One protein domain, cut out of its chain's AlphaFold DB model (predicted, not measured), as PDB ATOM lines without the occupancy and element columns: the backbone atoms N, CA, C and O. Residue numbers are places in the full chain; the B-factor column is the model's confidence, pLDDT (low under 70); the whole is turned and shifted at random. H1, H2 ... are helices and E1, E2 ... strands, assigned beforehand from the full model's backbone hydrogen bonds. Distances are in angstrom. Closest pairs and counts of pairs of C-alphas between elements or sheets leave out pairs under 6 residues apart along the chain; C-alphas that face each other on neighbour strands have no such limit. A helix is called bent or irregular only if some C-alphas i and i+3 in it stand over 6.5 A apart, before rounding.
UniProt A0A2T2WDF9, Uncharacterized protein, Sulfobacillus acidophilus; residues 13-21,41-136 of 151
ATOM      1  N   VAL A  13     -13.572  31.950 -32.207       87.31
ATOM      2  CA  VAL A  13     -12.498  31.017 -32.532       87.31
ATOM      3  C   VAL A  13     -12.205  30.162 -31.304       87.31
ATOM      4  O   VAL A  13     -12.138  30.680 -30.192       87.31
ATOM      5  N   PHE A  14     -12.017  28.858 -31.485       86.88
ATOM      6  CA  PHE A  14     -11.675  27.934 -30.407       86.88
ATOM      7  C   PHE A  14     -10.255  27.420 -30.575       86.88
ATOM      8  O   PHE A  14      -9.970  26.662 -31.495       86.88
ATOM      9  N   GLY A  15      -9.367  27.813 -29.666       86.44
ATOM     10  CA  GLY A  15      -8.039  27.223 -29.562       86.44
ATOM     11  C   GLY A  15      -8.100  25.965 -28.709       86.44
ATOM     12  O   GLY A  15      -8.365  26.055 -27.507       86.44
ATOM     13  N   VAL A  16      -7.847  24.804 -29.313       88.31
ATOM     14  CA  VAL A  16      -7.827  23.531 -28.590       88.31
ATOM     15  C   VAL A  16      -6.390  23.140 -28.243       88.31
ATOM     16  O   VAL A  16      -5.503  23.163 -29.095       88.31
ATOM     17  N   ARG A  17      -6.144  22.785 -26.978       89.19
ATOM     18  CA  ARG A  17      -4.811  22.460 -26.456       89.19
ATOM     19  C   ARG A  17      -4.825  21.190 -25.615       89.19
ATOM     20  O   ARG A  17      -5.716  20.992 -24.790       89.19
ATOM     21  N   ASN A  18      -3.779  20.380 -25.781       91.62
ATOM     22  CA  ASN A  18      -3.427  19.277 -24.892       91.62
ATOM     23  C   ASN A  18      -2.359  19.711 -23.880       91.62
ATOM     24  O   ASN A  18      -1.438  20.466 -24.195       91.62
ATOM     25  N   SER A  19      -2.479  19.248 -22.644       93.62
ATOM     26  CA  SER A  19      -1.519  19.473 -21.564       93.62
ATOM     27  C   SER A  19      -1.484  18.254 -20.648       93.62
ATOM     28  O   SER A  19      -2.442  17.489 -20.584       93.62
ATOM     29  N   SER A  20      -0.376  18.053 -19.946       95.50
ATOM     30  CA  SER A  20      -0.248  17.020 -18.922       95.50
ATOM     31  C   SER A  20       0.139  17.660 -17.598       95.50
ATOM     32  O   SER A  20       0.874  18.647 -17.556       95.50
ATOM     33  N   PHE A  21      -0.367  17.095 -16.509       96.81
ATOM     34  CA  PHE A  21      -0.045  17.519 -15.156       96.81
ATOM     35  C   PHE A  21       0.740  16.412 -14.466       96.81
ATOM     36  O   PHE A  21       0.247  15.295 -14.331       96.81
ATOM     37  N   GLN A  41       4.070   9.995 -13.594       96.38
ATOM     38  CA  GLN A  41       2.667   9.766 -13.258       96.38
ATOM     39  C   GLN A  41       1.914  11.087 -13.153       96.38
ATOM     40  O   GLN A  41       2.428  12.088 -12.644       96.38
ATOM     41  N   GLY A  42       0.681  11.091 -13.639       96.94
ATOM     42  CA  GLY A  42      -0.119  12.295 -13.738       96.94
ATOM     43  C   GLY A  42      -1.474  12.060 -14.387       96.94
ATOM     44  O   GLY A  42      -1.983  10.942 -14.433       96.94
ATOM     45  N   PHE A  43      -2.037  13.132 -14.926       97.00
ATOM     46  CA  PHE A  43      -3.204  13.066 -15.797       97.00
ATOM     47  C   PHE A  43      -3.030  14.009 -16.987       97.00
ATOM     48  O   PHE A  43      -2.193  14.918 -16.985       97.00
ATOM     49  N   LEU A  44      -3.810  13.764 -18.027       96.44
ATOM     50  CA  LEU A  44      -3.858  14.551 -19.247       96.44
ATOM     51  C   LEU A  44      -5.092  15.433 -19.243       96.44
ATOM     52  O   LEU A  44      -6.111  15.120 -18.628       96.44
ATOM     53  N   PHE A  45      -4.976  16.543 -19.951       96.56
ATOM     54  CA  PHE A  45      -5.978  17.576 -19.993       96.56
ATOM     55  C   PHE A  45      -6.105  18.130 -21.403       96.56
ATOM     56  O   PHE A  45      -5.137  18.622 -21.982       96.56
ATOM     57  N   HIS A  46      -7.310  18.053 -21.948       97.12
ATOM     58  CA  HIS A  46      -7.654  18.582 -23.254       97.12
ATOM     59  C   HIS A  46      -8.686  19.684 -23.070       97.12
ATOM     60  O   HIS A  46      -9.710  19.475 -22.424       97.12
ATOM     61  N   SER A  47      -8.398  20.874 -23.587       96.50
ATOM     62  CA  SER A  47      -9.219  22.058 -23.340       96.50
ATOM     63  C   SER A  47      -9.446  22.871 -24.602       96.50
ATOM     64  O   SER A  47      -8.562  22.949 -25.451       96.50
ATOM     65  N   ALA A  48     -10.620  23.493 -24.689       96.56
ATOM     66  CA  ALA A  48     -10.992  24.445 -25.723       96.56
ATOM     67  C   ALA A  48     -11.208  25.828 -25.105       96.56
ATOM     68  O   ALA A  48     -12.107  26.024 -24.280       96.56
ATOM     69  N   LEU A  49     -10.379  26.783 -25.520       95.94
ATOM     70  CA  LEU A  49     -10.474  28.186 -25.138       95.94
ATOM     71  C   LEU A  49     -11.172  28.969 -26.250       95.94
ATOM     72  O   LEU A  49     -10.699  28.986 -27.385       95.94
ATOM     73  N   ALA A  50     -12.272  29.634 -25.917       95.50
ATOM     74  CA  ALA A  50     -12.962  30.558 -26.799       95.50
ATOM     75  C   ALA A  50     -12.245  31.907 -26.848       95.50
ATOM     76  O   ALA A  50     -11.829  32.452 -25.822       95.50
ATOM     77  N   LEU A  51     -12.126  32.442 -28.055       94.62
ATOM     78  CA  LEU A  51     -11.451  33.684 -28.387       94.62
ATOM     79  C   LEU A  51     -12.319  34.469 -29.375       94.62
ATOM     80  O   LEU A  51     -12.995  33.890 -30.228       94.62
ATOM     81  N   THR A  52     -12.268  35.794 -29.320       92.31
ATOM     82  CA  THR A  52     -12.699  36.610 -30.462       92.31
ATOM     83  C   THR A  52     -11.741  36.408 -31.637       92.31
ATOM     84  O   THR A  52     -10.603  35.970 -31.465       92.31
ATOM     85  N   THR A  53     -12.147  36.816 -32.838       90.12
ATOM     86  CA  THR A  53     -11.252  36.837 -34.011       90.12
ATOM     87  C   THR A  53     -10.044  37.765 -33.843       90.12
ATOM     88  O   THR A  53      -9.036  37.581 -34.515       90.12
ATOM     89  N   SER A  54     -10.107  38.727 -32.918       91.50
ATOM     90  CA  SER A  54      -8.978  39.581 -32.525       91.50
ATOM     91  C   SER A  54      -8.088  38.980 -31.427       91.50
ATOM     92  O   SER A  54      -7.156  39.641 -30.978       91.50
ATOM     93  N   GLY A  55      -8.362  37.753 -30.972       89.88
ATOM     94  CA  GLY A  55      -7.559  37.053 -29.966       89.88
ATOM     95  C   GLY A  55      -7.901  37.383 -28.510       89.88
ATOM     96  O   GLY A  55      -7.139  37.025 -27.616       89.88
ATOM     97  N   VAL A  56      -9.036  38.036 -28.239       94.50
ATOM     98  CA  VAL A  56      -9.474  38.311 -26.861       94.50
ATOM     99  C   VAL A  56     -10.070  37.036 -26.257       94.50
ATOM    100  O   VAL A  56     -11.013  36.497 -26.838       94.50
ATOM    101  N   PRO A  57      -9.575  36.544 -25.107       94.56
ATOM    102  CA  PRO A  57     -10.118  35.351 -24.465       94.56
ATOM    103  C   PRO A  57     -11.526  35.605 -23.928       94.56
ATOM    104  O   PRO A  57     -11.763  36.548 -23.176       94.56
ATOM    105  N   LEU A  58     -12.454  34.730 -24.309       93.50
ATOM    106  CA  LEU A  58     -13.849  34.728 -23.861       93.50
ATOM    107  C   LEU A  58     -14.100  33.704 -22.747       93.50
ATOM    108  O   LEU A  58     -15.080  33.823 -22.017       93.50
ATOM    109  N   GLY A  59     -13.216  32.716 -22.601       93.56
ATOM    110  CA  GLY A  59     -13.280  31.708 -21.545       93.56
ATOM    111  C   GLY A  59     -13.202  30.278 -22.070       93.56
ATOM    112  O   GLY A  59     -13.079  30.033 -23.268       93.56
ATOM    113  N   LEU A  60     -13.232  29.313 -21.156       94.81
ATOM    114  CA  LEU A  60     -13.164  27.890 -21.484       94.81
ATOM    115  C   LEU A  60     -14.550  27.363 -21.862       94.81
ATOM    116  O   LEU A  60     -15.514  27.549 -21.125       94.81
ATOM    117  N   VAL A  61     -14.631  26.672 -22.997       93.56
ATOM    118  CA  VAL A  61     -15.885  26.120 -23.547       93.56
ATOM    119  C   VAL A  61     -15.863  24.602 -23.677       93.56
ATOM    120  O   VAL A  61     -16.856  23.997 -24.066       93.56
ATOM    121  N   GLY A  62     -14.752  23.964 -23.328       94.75
ATOM    122  CA  GLY A  62     -14.676  22.517 -23.239       94.75
ATOM    123  C   GLY A  62     -13.435  22.073 -22.488       94.75
ATOM    124  O   GLY A  62     -12.380  22.696 -22.613       94.75
ATOM    125  N   GLN A  63     -13.576  21.027 -21.681       96.31
ATOM    126  CA  GLN A  63     -12.508  20.452 -20.872       96.31
ATOM    127  C   GLN A  63     -12.734  18.949 -20.703       96.31
ATOM    128  O   GLN A  63     -13.857  18.491 -20.477       96.31
ATOM    129  N   ILE A  64     -11.651  18.186 -20.811       97.31
ATOM    130  CA  ILE A  64     -11.610  16.740 -20.600       97.31
ATOM    131  C   ILE A  64     -10.323  16.439 -19.841       97.31
ATOM    132  O   ILE A  64      -9.237  16.786 -20.304       97.31
ATOM    133  N   ALA A  65     -10.443  15.797 -18.681       96.56
ATOM    134  CA  ALA A  65      -9.316  15.326 -17.887       96.56
ATOM    135  C   ALA A  65      -9.363  13.800 -17.801       96.56
ATOM    136  O   ALA A  65     -10.432  13.239 -17.562       96.56
ATOM    137  N   TRP A  66      -8.229  13.127 -17.989       96.25
ATOM    138  CA  TRP A  66      -8.163  11.670 -17.869       96.25
ATOM    139  C   TRP A  66      -6.780  11.188 -17.439       96.25
ATOM    140  O   TRP A  66      -5.759  11.792 -17.765       96.25
ATOM    141  N   ALA A  67      -6.743  10.061 -16.736       96.06
ATOM    142  CA  ALA A  67      -5.526   9.302 -16.489       96.06
ATOM    143  C   ALA A  67      -5.465   8.122 -17.466       96.06
ATOM    144  O   ALA A  67      -6.478   7.475 -17.731       96.06
ATOM    145  N   ARG A  68      -4.283   7.843 -18.028       93.88
ATOM    146  CA  ARG A  68      -4.093   6.659 -18.880       93.88
ATOM    147  C   ARG A  68      -4.121   5.392 -18.039       93.88
ATOM    148  O   ARG A  68      -3.603   5.378 -16.926       93.88
ATOM    149  N   ASN A  69      -4.637   4.310 -18.609       90.75
ATOM    150  CA  ASN A  69      -4.444   2.991 -18.029       90.75
ATOM    151  C   ASN A  69      -2.988   2.534 -18.302       90.75
ATOM    152  O   ASN A  69      -2.554   2.559 -19.457       90.75
ATOM    153  N   PRO A  70      -2.199   2.140 -17.286       87.12
ATOM    154  CA  PRO A  70      -0.846   1.622 -17.504       87.12
ATOM    155  C   PRO A  70      -0.806   0.384 -18.418       87.12
ATOM    156  O   PRO A  70       0.145   0.236 -19.189       87.12
ATOM    157  N   ASP A  71      -1.857  -0.436 -18.418       86.31
ATOM    158  CA  ASP A  71      -1.948  -1.668 -19.213       86.31
ATOM    159  C   ASP A  71      -2.199  -1.403 -20.706       86.31
ATOM    160  O   ASP A  71      -2.035  -2.286 -21.550       86.31
ATOM    161  N   THR A  72      -2.568  -0.172 -21.080       79.38
ATOM    162  CA  THR A  72      -2.795   0.200 -22.485       79.38
ATOM    163  C   THR A  72      -1.527   0.665 -23.199       79.38
ATOM    164  O   THR A  72      -1.564   1.090 -24.359       79.38
ATOM    165  N   ARG A  73      -0.369   0.578 -22.536       77.00
ATOM    166  CA  ARG A  73       0.918   0.961 -23.115       77.00
ATOM    167  C   ARG A  73       1.263   0.070 -24.317       77.00
ATOM    168  O   ARG A  73       1.148  -1.147 -24.269       77.00
ATOM    169  N   GLY A  74       1.692   0.686 -25.421       72.81
ATOM    170  CA  GLY A  74       2.056  -0.030 -26.656       72.81
ATOM    171  C   GLY A  74       0.883  -0.375 -27.584       72.81
ATOM    172  O   GLY A  74       1.110  -0.823 -28.707       72.81
ATOM    173  N   GLN A  75      -0.364  -0.081 -27.198       74.44
ATOM    174  CA  GLN A  75      -1.527  -0.294 -28.069       74.44
ATOM    175  C   GLN A  75      -1.591   0.673 -29.270       74.44
ATOM    176  O   GLN A  75      -2.390   0.478 -30.187       74.44
ATOM    177  N   SER A  76      -0.696   1.666 -29.342       72.94
ATOM    178  CA  SER A  76      -0.578   2.586 -30.482       72.94
ATOM    179  C   SER A  76      -0.342   1.872 -31.818       72.94
ATOM    180  O   SER A  76      -0.777   2.374 -32.853       72.94
ATOM    181  N   ALA A  77       0.271   0.683 -31.815       77.81
ATOM    182  CA  ALA A  77       0.441  -0.135 -33.017       77.81
ATOM    183  C   ALA A  77      -0.902  -0.604 -33.610       77.81
ATOM    184  O   ALA A  77      -1.049  -0.697 -34.828       77.81
ATOM    185  N   ARG A  78      -1.909  -0.835 -32.758       81.06
ATOM    186  CA  ARG A  78      -3.252  -1.282 -33.156       81.06
ATOM    187  C   ARG A  78      -4.206  -0.127 -33.442       81.06
ATOM    188  O   ARG A  78      -5.309  -0.358 -33.918       81.06
ATOM    189  N   ARG A  79      -3.780   1.131 -33.257       80.69
ATOM    190  CA  ARG A  79      -4.642   2.322 -33.407       80.69
ATOM    191  C   ARG A  79      -5.362   2.428 -34.754       80.69
ATOM    192  O   ARG A  79      -6.385   3.094 -34.837       80.69
ATOM    193  N   LYS A  80      -4.821   1.833 -35.823       82.62
ATOM    194  CA  LYS A  80      -5.458   1.834 -37.153       82.62
ATOM    195  C   LYS A  80      -6.651   0.875 -37.246       82.62
ATOM    196  O   LYS A  80      -7.488   1.065 -38.112       82.62
ATOM    197  N   GLN A  81      -6.697  -0.136 -36.382       86.75
ATOM    198  CA  GLN A  81      -7.723  -1.182 -36.349       86.75
ATOM    199  C   GLN A  81      -8.828  -0.870 -35.336       86.75
ATOM    200  O   GLN A  81      -9.918  -1.415 -35.438       86.75
ATOM    201  N   LEU A  82      -8.540  -0.006 -34.359       88.88
ATOM    202  CA  LEU A  82      -9.513   0.398 -33.352       88.88
ATOM    203  C   LEU A  82     -10.520   1.406 -33.933       88.88
ATOM    204  O   LEU A  82     -10.127   2.241 -34.764       88.88
ATOM    205  N   PRO A  83     -11.784   1.381 -33.484       92.31
ATOM    206  CA  PRO A  83     -12.737   2.458 -33.738       92.31
ATOM    207  C   PRO A  83     -12.316   3.733 -32.983       92.31
ATOM    208  O   PRO A  83     -11.465   3.682 -32.088       92.31
ATOM    209  N   ILE A  84     -12.817   4.906 -33.385       93.25
ATOM    210  CA  ILE A  84     -12.363   6.189 -32.816       93.25
ATOM    211  C   ILE A  84     -12.660   6.281 -31.318       93.25
ATOM    212  O   ILE A  84     -11.831   6.806 -30.584       93.25
ATOM    213  N   GLU A  85     -13.769   5.700 -30.867       93.19
ATOM    214  CA  GLU A  85     -14.267   5.688 -29.490       93.19
ATOM    215  C   GLU A  85     -13.285   5.051 -28.501       93.19
ATOM    216  O   GLU A  85     -13.240   5.435 -27.334       93.19
ATOM    217  N   GLU A  86     -12.461   4.114 -28.973       90.69
ATOM    218  CA  GLU A  86     -11.451   3.418 -28.170       90.69
ATOM    219  C   GLU A  86     -10.081   4.117 -28.192       90.69
ATOM    220  O   GLU A  86      -9.144   3.705 -27.504       90.69
ATOM    221  N   LYS A  87      -9.922   5.182 -28.987       91.69
ATOM    222  CA  LYS A  87      -8.665   5.932 -29.103       91.69
ATOM    223  C   LYS A  87      -8.708   7.170 -28.228       91.69
ATOM    224  O   LYS A  87      -9.712   7.866 -28.160       91.69
ATOM    225  N   GLU A  88      -7.550   7.579 -27.712       92.62
ATOM    226  CA  GLU A  88      -7.446   8.871 -27.020       92.62
ATOM    227  C   GLU A  88      -7.855  10.051 -27.910       92.62
ATOM    228  O   GLU A  88      -8.270  11.086 -27.394       92.62
ATOM    229  N   SER A  89      -7.724   9.936 -29.238       93.81
ATOM    230  CA  SER A  89      -8.107  10.986 -30.188       93.81
ATOM    231  C   SER A  89      -9.613  11.278 -30.208       93.81
ATOM    232  O   SER A  89      -9.988  12.342 -30.696       93.81
ATOM    233  N   VAL A  90     -10.466  10.418 -29.626       95.69
ATOM    234  CA  VAL A  90     -11.908  10.687 -29.452       95.69
ATOM    235  C   VAL A  90     -12.176  12.010 -28.732       95.69
ATOM    236  O   VAL A  90     -13.195  12.658 -28.965       95.69
ATOM    237  N   ARG A  91     -11.230  12.464 -27.903       96.19
ATOM    238  CA  ARG A  91     -11.327  13.727 -27.168       96.19
ATOM    239  C   ARG A  91     -11.556  14.950 -28.059       96.19
ATOM    240  O   ARG A  91     -12.207  15.889 -27.614       96.19
ATOM    241  N   TRP A  92     -11.089  14.924 -29.310       96.75
ATOM    242  CA  TRP A  92     -11.364  15.988 -30.280       96.75
ATOM    243  C   TRP A  92     -12.862  16.079 -30.597       96.75
ATOM    244  O   TRP A  92     -13.427  17.171 -30.584       96.75
ATOM    245  N   LEU A  93     -13.523  14.930 -30.782       96.12
ATOM    246  CA  LEU A  93     -14.969  14.848 -31.011       96.12
ATOM    247  C   LEU A  93     -15.757  15.223 -29.753       96.12
ATOM    248  O   LEU A  93     -16.753  15.938 -29.823       96.12
ATOM    249  N   GLN A  94     -15.285  14.795 -28.583       96.38
ATOM    250  CA  GLN A  94     -15.905  15.152 -27.306       96.38
ATOM    251  C   GLN A  94     -15.824  16.665 -27.040       96.38
ATOM    252  O   GLN A  94     -16.809  17.266 -26.612       96.38
ATOM    253  N   ILE A  95     -14.690  17.315 -27.332       95.94
ATOM    254  CA  ILE A  95     -14.567  18.778 -27.253       95.94
ATOM    255  C   ILE A  95     -15.497  19.464 -28.250       95.94
ATOM    256  O   ILE A  95     -16.170  20.425 -27.886       95.94
ATOM    257  N   GLN A  96     -15.577  18.971 -29.483       94.44
ATOM    258  CA  GLN A  96     -16.486  19.510 -30.490       94.44
ATOM    259  C   GLN A  96     -17.952  19.453 -30.027       94.44
ATOM    260  O   GLN A  96     -18.669  20.445 -30.150       94.44
ATOM    261  N   GLN A  97     -18.381  18.342 -29.422       93.81
ATOM    262  CA  GLN A  97     -19.715  18.203 -28.826       93.81
ATOM    263  C   GLN A  97     -19.929  19.176 -27.658       93.81
ATOM    264  O   GLN A  97     -20.961  19.838 -27.570       93.81
ATOM    265  N   GLN A  98     -18.935  19.307 -26.777       95.19
ATOM    266  CA  GLN A  98     -18.959  20.256 -25.665       95.19
ATOM    267  C   GLN A  98     -19.056  21.721 -26.126       95.19
ATOM    268  O   GLN A  98     -19.719  22.523 -25.470       95.19
ATOM    269  N   ILE A  99     -18.414  22.064 -27.246       92.75
ATOM    270  CA  ILE A  99     -18.527  23.375 -27.894       92.75
ATOM    271  C   ILE A  99     -19.946  23.561 -28.433       92.75
ATOM    272  O   ILE A  99     -20.589  24.554 -28.102       92.75
ATOM    273  N   ALA A 100     -20.462  22.600 -29.204       90.44
ATOM    274  CA  ALA A 100     -21.800  22.678 -29.790       90.44
ATOM    275  C   ALA A 100     -22.901  22.873 -28.732       90.44
ATOM    276  O   ALA A 100     -23.836  23.632 -28.955       90.44
ATOM    277  N   ALA A 101     -22.758  22.260 -27.554       91.81
ATOM    278  CA  ALA A 101     -23.709  22.411 -26.451       91.81
ATOM    279  C   ALA A 101     -23.685  23.797 -25.772       91.81
ATOM    280  O   ALA A 101     -24.617  24.141 -25.047       91.81
ATOM    281  N   ARG A 102     -22.612  24.577 -25.945       90.75
ATOM    282  CA  ARG A 102     -22.416  25.875 -25.272       90.75
ATOM    283  C   ARG A 102     -22.504  27.064 -26.217       90.75
ATOM    284  O   ARG A 102     -22.774  28.179 -25.775       90.75
ATOM    285  N   VAL A 103     -22.241  26.845 -27.499       87.38
ATOM    286  CA  VAL A 103     -22.283  27.888 -28.516       87.38
ATOM    287  C   VAL A 103     -23.728  28.107 -28.959       87.38
ATOM    288  O   VAL A 103     -24.374  27.163 -29.400       87.38
ATOM    289  N   PRO A 104     -24.242  29.346 -28.905       86.25
ATOM    290  CA  PRO A 104     -25.586  29.635 -29.383       86.25
ATOM    291  C   PRO A 104     -25.747  29.347 -30.881       86.25
ATOM    292  O   PRO A 104     -24.882  29.723 -31.677       86.25
ATOM    293  N   ASP A 105     -26.909  28.830 -31.282       84.00
ATOM    294  CA  ASP A 105     -27.218  28.532 -32.687       84.00
ATOM    295  C   ASP A 105     -26.999  29.724 -33.624       84.00
ATOM    296  O   ASP A 105     -27.297  30.873 -33.288       84.00
ATOM    297  N   GLY A 106     -26.470  29.462 -34.818       83.94
ATOM    298  CA  GLY A 106     -26.177  30.496 -35.813       83.94
ATOM    299  C   GLY A 106     -24.940  31.351 -35.513       83.94
ATOM    300  O   GLY A 106     -24.670  32.292 -36.254       83.94
ATOM    301  N   THR A 107     -24.177  31.049 -34.458       88.94
ATOM    302  CA  THR A 107     -22.848  31.648 -34.261       88.94
ATOM    303  C   THR A 107     -21.864  31.024 -35.242       88.94
ATOM    304  O   THR A 107     -21.688  29.807 -35.242       88.94
ATOM    305  N   HIS A 108     -21.185  31.848 -36.039       91.19
ATOM    306  CA  HIS A 108     -20.070  31.370 -36.851       91.19
ATOM    307  C   HIS A 108     -18.883  31.055 -35.938       91.19
ATOM    308  O   HIS A 108     -18.432  31.910 -35.170       91.19
ATOM    309  N   THR A 109     -18.394  29.820 -35.999       93.06
ATOM    310  CA  THR A 109     -17.253  29.382 -35.207       93.06
ATOM    311  C   THR A 109     -16.169  28.684 -36.008       93.06
ATOM    312  O   THR A 109     -16.453  28.032 -37.005       93.06
ATOM    313  N   VAL A 110     -14.928  28.785 -35.533       95.25
ATOM    314  CA  VAL A 110     -13.780  28.058 -36.088       95.25
ATOM    315  C   VAL A 110     -13.129  27.240 -34.980       95.25
ATOM    316  O   VAL A 110     -12.657  27.806 -33.995       95.25
ATOM    317  N   LEU A 111     -13.076  25.915 -35.128       95.50
ATOM    318  CA  LEU A 111     -12.283  25.053 -34.250       95.50
ATOM    319  C   LEU A 111     -10.861  24.953 -34.802       95.50
ATOM    320  O   LEU A 111     -10.648  24.411 -35.886       95.50
ATOM    321  N   MET A 112      -9.893  25.479 -34.053       95.88
ATOM    322  CA  MET A 112      -8.478  25.426 -34.404       95.88
ATOM    323  C   MET A 112      -7.782  24.286 -33.669       95.88
ATOM    324  O   MET A 112      -7.798  24.224 -32.434       95.88
ATOM    325  N   GLY A 113      -7.127  23.420 -34.434       94.81
ATOM    326  CA  GLY A 113      -6.350  22.303 -33.917       94.81
ATOM    327  C   GLY A 113      -4.960  22.223 -34.549       94.81
ATOM    328  O   GLY A 113      -4.725  22.636 -35.688       94.81
ATOM    329  N   ASP A 114      -4.007  21.699 -33.782       95.25
ATOM    330  CA  ASP A 114      -2.654  21.441 -34.264       95.25
ATOM    331  C   ASP A 114      -2.578  20.136 -35.086       95.25
ATOM    332  O   ASP A 114      -3.594  19.562 -35.482       95.25
ATOM    333  N   ARG A 115      -1.359  19.647 -35.341       95.75
ATOM    334  CA  ARG A 115      -1.112  18.424 -36.124       95.75
ATOM    335  C   ARG A 115      -1.777  17.176 -35.550       95.75
ATOM    336  O   ARG A 115      -2.011  16.223 -36.283       95.75
ATOM    337  N   GLU A 116      -2.056  17.146 -34.253       95.00
ATOM    338  CA  GLU A 116      -2.712  16.002 -33.635       95.00
ATOM    339  C   GLU A 116      -4.195  15.909 -34.012       95.00
ATOM    340  O   GLU A 116      -4.754  14.813 -34.027       95.00
ATOM    341  N   SER A 117      -4.817  17.041 -34.349       95.31
ATOM    342  CA  SER A 117      -6.210  17.101 -34.804       95.31
ATOM    343  C   SER A 117      -6.407  16.696 -36.263       95.31
ATOM    344  O   SER A 117      -7.546  16.591 -36.713       95.31
ATOM    345  N   ASP A 118      -5.329  16.432 -37.009       95.81
ATOM    346  CA  ASP A 118      -5.395  15.923 -38.380       95.81
ATOM    347  C   ASP A 118      -5.791  14.435 -38.398       95.81
ATOM    348  O   ASP A 118      -5.011  13.538 -38.731       95.81
ATOM    349  N   ILE A 119      -7.035  14.175 -37.995       94.38
ATOM    350  CA  ILE A 119      -7.674  12.863 -37.929       94.38
ATOM    351  C   ILE A 119      -8.929  12.875 -38.800       94.38
ATOM    352  O   ILE A 119      -9.701  13.827 -38.770       94.38
ATOM    353  N   TYR A 120      -9.129  11.825 -39.601       93.69
ATOM    354  CA  TYR A 120     -10.259  11.747 -40.539       93.69
ATOM    355  C   TYR A 120     -11.614  11.891 -39.832       93.69
ATOM    356  O   TYR A 120     -12.465  12.643 -40.298       93.69
ATOM    357  N   ASP A 121     -11.760  11.254 -38.668       95.75
ATOM    358  CA  ASP A 121     -12.981  11.259 -37.862       95.75
ATOM    359  C   ASP A 121     -13.454  12.676 -37.496       95.75
ATOM    360  O   ASP A 121     -14.652  12.934 -37.495       95.75
ATOM    361  N   LEU A 122     -12.535  13.624 -37.258       95.56
ATOM    362  CA  LEU A 122     -12.886  15.019 -36.962       95.56
ATOM    363  C   LEU A 122     -13.490  15.735 -38.181       95.56
ATOM    364  O   LEU A 122     -14.420  16.526 -38.039       95.56
ATOM    365  N   PHE A 123     -12.992  15.448 -39.385       94.69
ATOM    366  CA  PHE A 123     -13.481  16.082 -40.611       94.69
ATOM    367  C   PHE A 123     -14.876  15.598 -41.009       94.69
ATOM    368  O   PHE A 123     -15.652  16.392 -41.545       94.69
ATOM    369  N   ILE A 124     -15.200  14.332 -40.734       94.81
ATOM    370  CA  ILE A 124     -16.511  13.745 -41.046       94.81
ATOM    371  C   ILE A 124     -17.521  13.854 -39.900       94.81
ATOM    372  O   ILE A 124     -18.705  13.592 -40.106       94.81
ATOM    373  N   ALA A 125     -17.077  14.233 -38.700       95.06
ATOM    374  CA  ALA A 125     -17.957  14.376 -37.552       95.06
ATOM    375  C   ALA A 125     -19.073  15.401 -37.832       95.06
ATOM    376  O   ALA A 125     -18.778  16.515 -38.297       95.06
ATOM    377  N   PRO A 126     -20.340  15.067 -37.510       92.88
ATOM    378  CA  PRO A 126     -21.449  16.004 -37.614       92.88
ATOM    379  C   PRO A 126     -21.157  17.288 -36.838       92.88
ATOM    380  O   PRO A 126     -20.697  17.253 -35.694       92.88
ATOM    381  N   ARG A 127     -21.430  18.433 -37.463       90.06
ATOM    382  CA  ARG A 127     -21.208  19.750 -36.867       90.06
ATOM    383  C   ARG A 127     -22.262  20.745 -37.291       90.06
ATOM    384  O   ARG A 127     -22.950  20.545 -38.291       90.06
ATOM    385  N   ASN A 128     -22.364  21.820 -36.517       86.94
ATOM    386  CA  ASN A 128     -23.144  22.979 -36.915       86.94
ATOM    387  C   ASN A 128     -22.634  23.455 -38.298       86.94
ATOM    388  O   ASN A 128     -21.417  23.543 -38.467       86.94
ATOM    389  N   PRO A 129     -23.502  23.742 -39.286       88.94
ATOM    390  CA  PRO A 129     -23.059  24.185 -40.612       88.94
ATOM    391  C   PRO A 129     -22.197  25.456 -40.584       88.94
ATOM    392  O   PRO A 129     -21.380  25.665 -41.472       88.94
ATOM    393  N   GLN A 130     -22.348  26.276 -39.544       90.94
ATOM    394  CA  GLN A 130     -21.559  27.476 -39.285       90.94
ATOM    395  C   GLN A 130     -20.296  27.198 -38.446       90.94
ATOM    396  O   GLN A 130     -19.674  28.136 -37.948       90.94
ATOM    397  N   GLN A 131     -19.928  25.930 -38.232       91.31
ATOM    398  CA  GLN A 131     -18.682  25.530 -37.584       91.31
ATOM    399  C   GLN A 131     -17.669  25.044 -38.622       91.31
ATOM    400  O   GLN A 131     -17.802  23.970 -39.214       91.31
ATOM    401  N   GLU A 132     -16.608  25.821 -38.778       94.75
ATOM    402  CA  GLU A 132     -15.470  25.513 -39.630       94.75
ATOM    403  C   GLU A 132     -14.328  24.876 -38.824       94.75
ATOM    404  O   GLU A 132     -14.265  24.967 -37.592       94.75
ATOM    405  N   LEU A 133     -13.411  24.217 -39.534       95.50
ATOM    406  CA  LEU A 133     -12.222  23.588 -38.964       95.50
ATOM    407  C   LEU A 133     -10.972  24.233 -39.564       95.50
ATOM    408  O   LEU A 133     -10.823  24.276 -40.782       95.50
ATOM    409  N   LEU A 134     -10.047  24.663 -38.709       96.12
ATOM    410  CA  LEU A 134      -8.697  25.057 -39.100       96.12
ATOM    411  C   LEU A 134      -7.706  24.087 -38.459       96.12
ATOM    412  O   LEU A 134      -7.376  24.192 -37.278       96.12
ATOM    413  N   VAL A 135      -7.248  23.122 -39.248       96.06
ATOM    414  CA  VAL A 135      -6.391  22.029 -38.785       96.06
ATOM    415  C   VAL A 135      -5.036  22.118 -39.464       96.06
ATOM    416  O   VAL A 135      -4.943  22.194 -40.689       96.06
ATOM    417  N   ARG A 136      -3.959  22.079 -38.675       96.62
ATOM    418  CA  ARG A 136      -2.610  21.979 -39.236       96.62
ATOM    419  C   ARG A 136      -2.380  20.567 -39.775       96.62
ATOM    420  O   ARG A 136      -2.370  19.615 -39.003       96.62
TER     421      ARG A 136
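What this domain is: This is residues 13 to 21 and 41 to 136 of the 151 residues of an uncharacterized protein of Sulfobacillus acidophilus (UniProt A0A2T2WDF9). A strongly twisted sheet of five strands curls round one helix, H2, which fills the hollow on one face. The short helix H3 sits beside H2 near the E5 edge, while the chain between E3 and H2 loops out through the small helix H1 at one end of the long axis. The printed part has 105 residues with three named helices and five named strands, in the order E1 E2 E3 H1 H2 E4 H3 E5; the sheet is mixed, its order E3 E2 E1 E4 E5, and the class is mixed, helices and strands. It is compact, with a radius of gyration of the C-alphas of 14.5 A and spans of 42 by 29 by 24 A.

How they stand to each other: In the sheet, E1, residues 13 to 21, is antiparallel to E2, residues 41 to 52, at 164 degrees, with N 15 and O 49 at 2.9 A. E2 forms a hairpin with the edge strand E3, residues 57 to 66, antiparallel at 156 degrees, with N 46 and O 64 at 2.8 A; E3 bends by 51 degrees at residue 61. On the other side of E1 is E4, residues 109 to 113, parallel at 35 degrees, with N 14 and O 110 at 2.8 A. E4 is parallel to the edge strand E5, residues 131 to 135, at 22 degrees, with N 132 and O 109 at 2.8 A. H2, residues 88 to 100, is on the sheet, making two layers, a helix on one face of a sheet; its closest C-alphas to E3 are those of Gln 98 and Gly 62, 5.4 A apart. H3, residues 120 to 124, only just touches H2, with 3 pairs of C-alphas within 8 A, the closest being the C-alphas of Leu 122 and Leu 93, 6.3 A apart; H2 touches H3 with residues 92 to 93 alone. H3 only grazes the sheet, with residues 122 to 123. H1, residues 75 to 78, is not on the sheet and is apart from H2 and H3. E4, H3 and E5 form a strand-helix-strand unit, two parallel neighbour strands with a helix between them in the chain; E3, H1, H2 and E4 form a split one, with E2 and E1 between its strands, and both crossovers are right-handed. In H3 the O i to N i+4 pair is within hydrogen-bond range, in H2 7 of 9 are, and H1 is too short for one.

Where its parts are: E1 begins at C-alpha 13 (-12.498, 31.017, -32.532) and is 25.3 A long; E2 is 35.4 A and E3 24.7 A. H2 runs 20.1 A from C-alpha 88 (-7.446, 8.871, -27.020); it is neither bent nor irregular, but only just: C-alphas 88 and 91 are 6.2 A apart. H1 is 5.5 A, E4 13.1 A and H3 6.6 A long. E5 is 12.8 A long and ends at C-alpha 135 (-6.391, 22.029, -38.785).

The domain as a whole: The two C-alphas farthest apart, those of Ser 54 and Asp 71, are 43.9 A apart. Residues 22 to 40 are not printed, and C-alphas 21 and 41 are 8.4 A apart across this cut. Of the links that are printed whole, E2 to E3 is tight and the others are short. The mean pLDDT of the printed part is 91.9, and no printed residue is under 70.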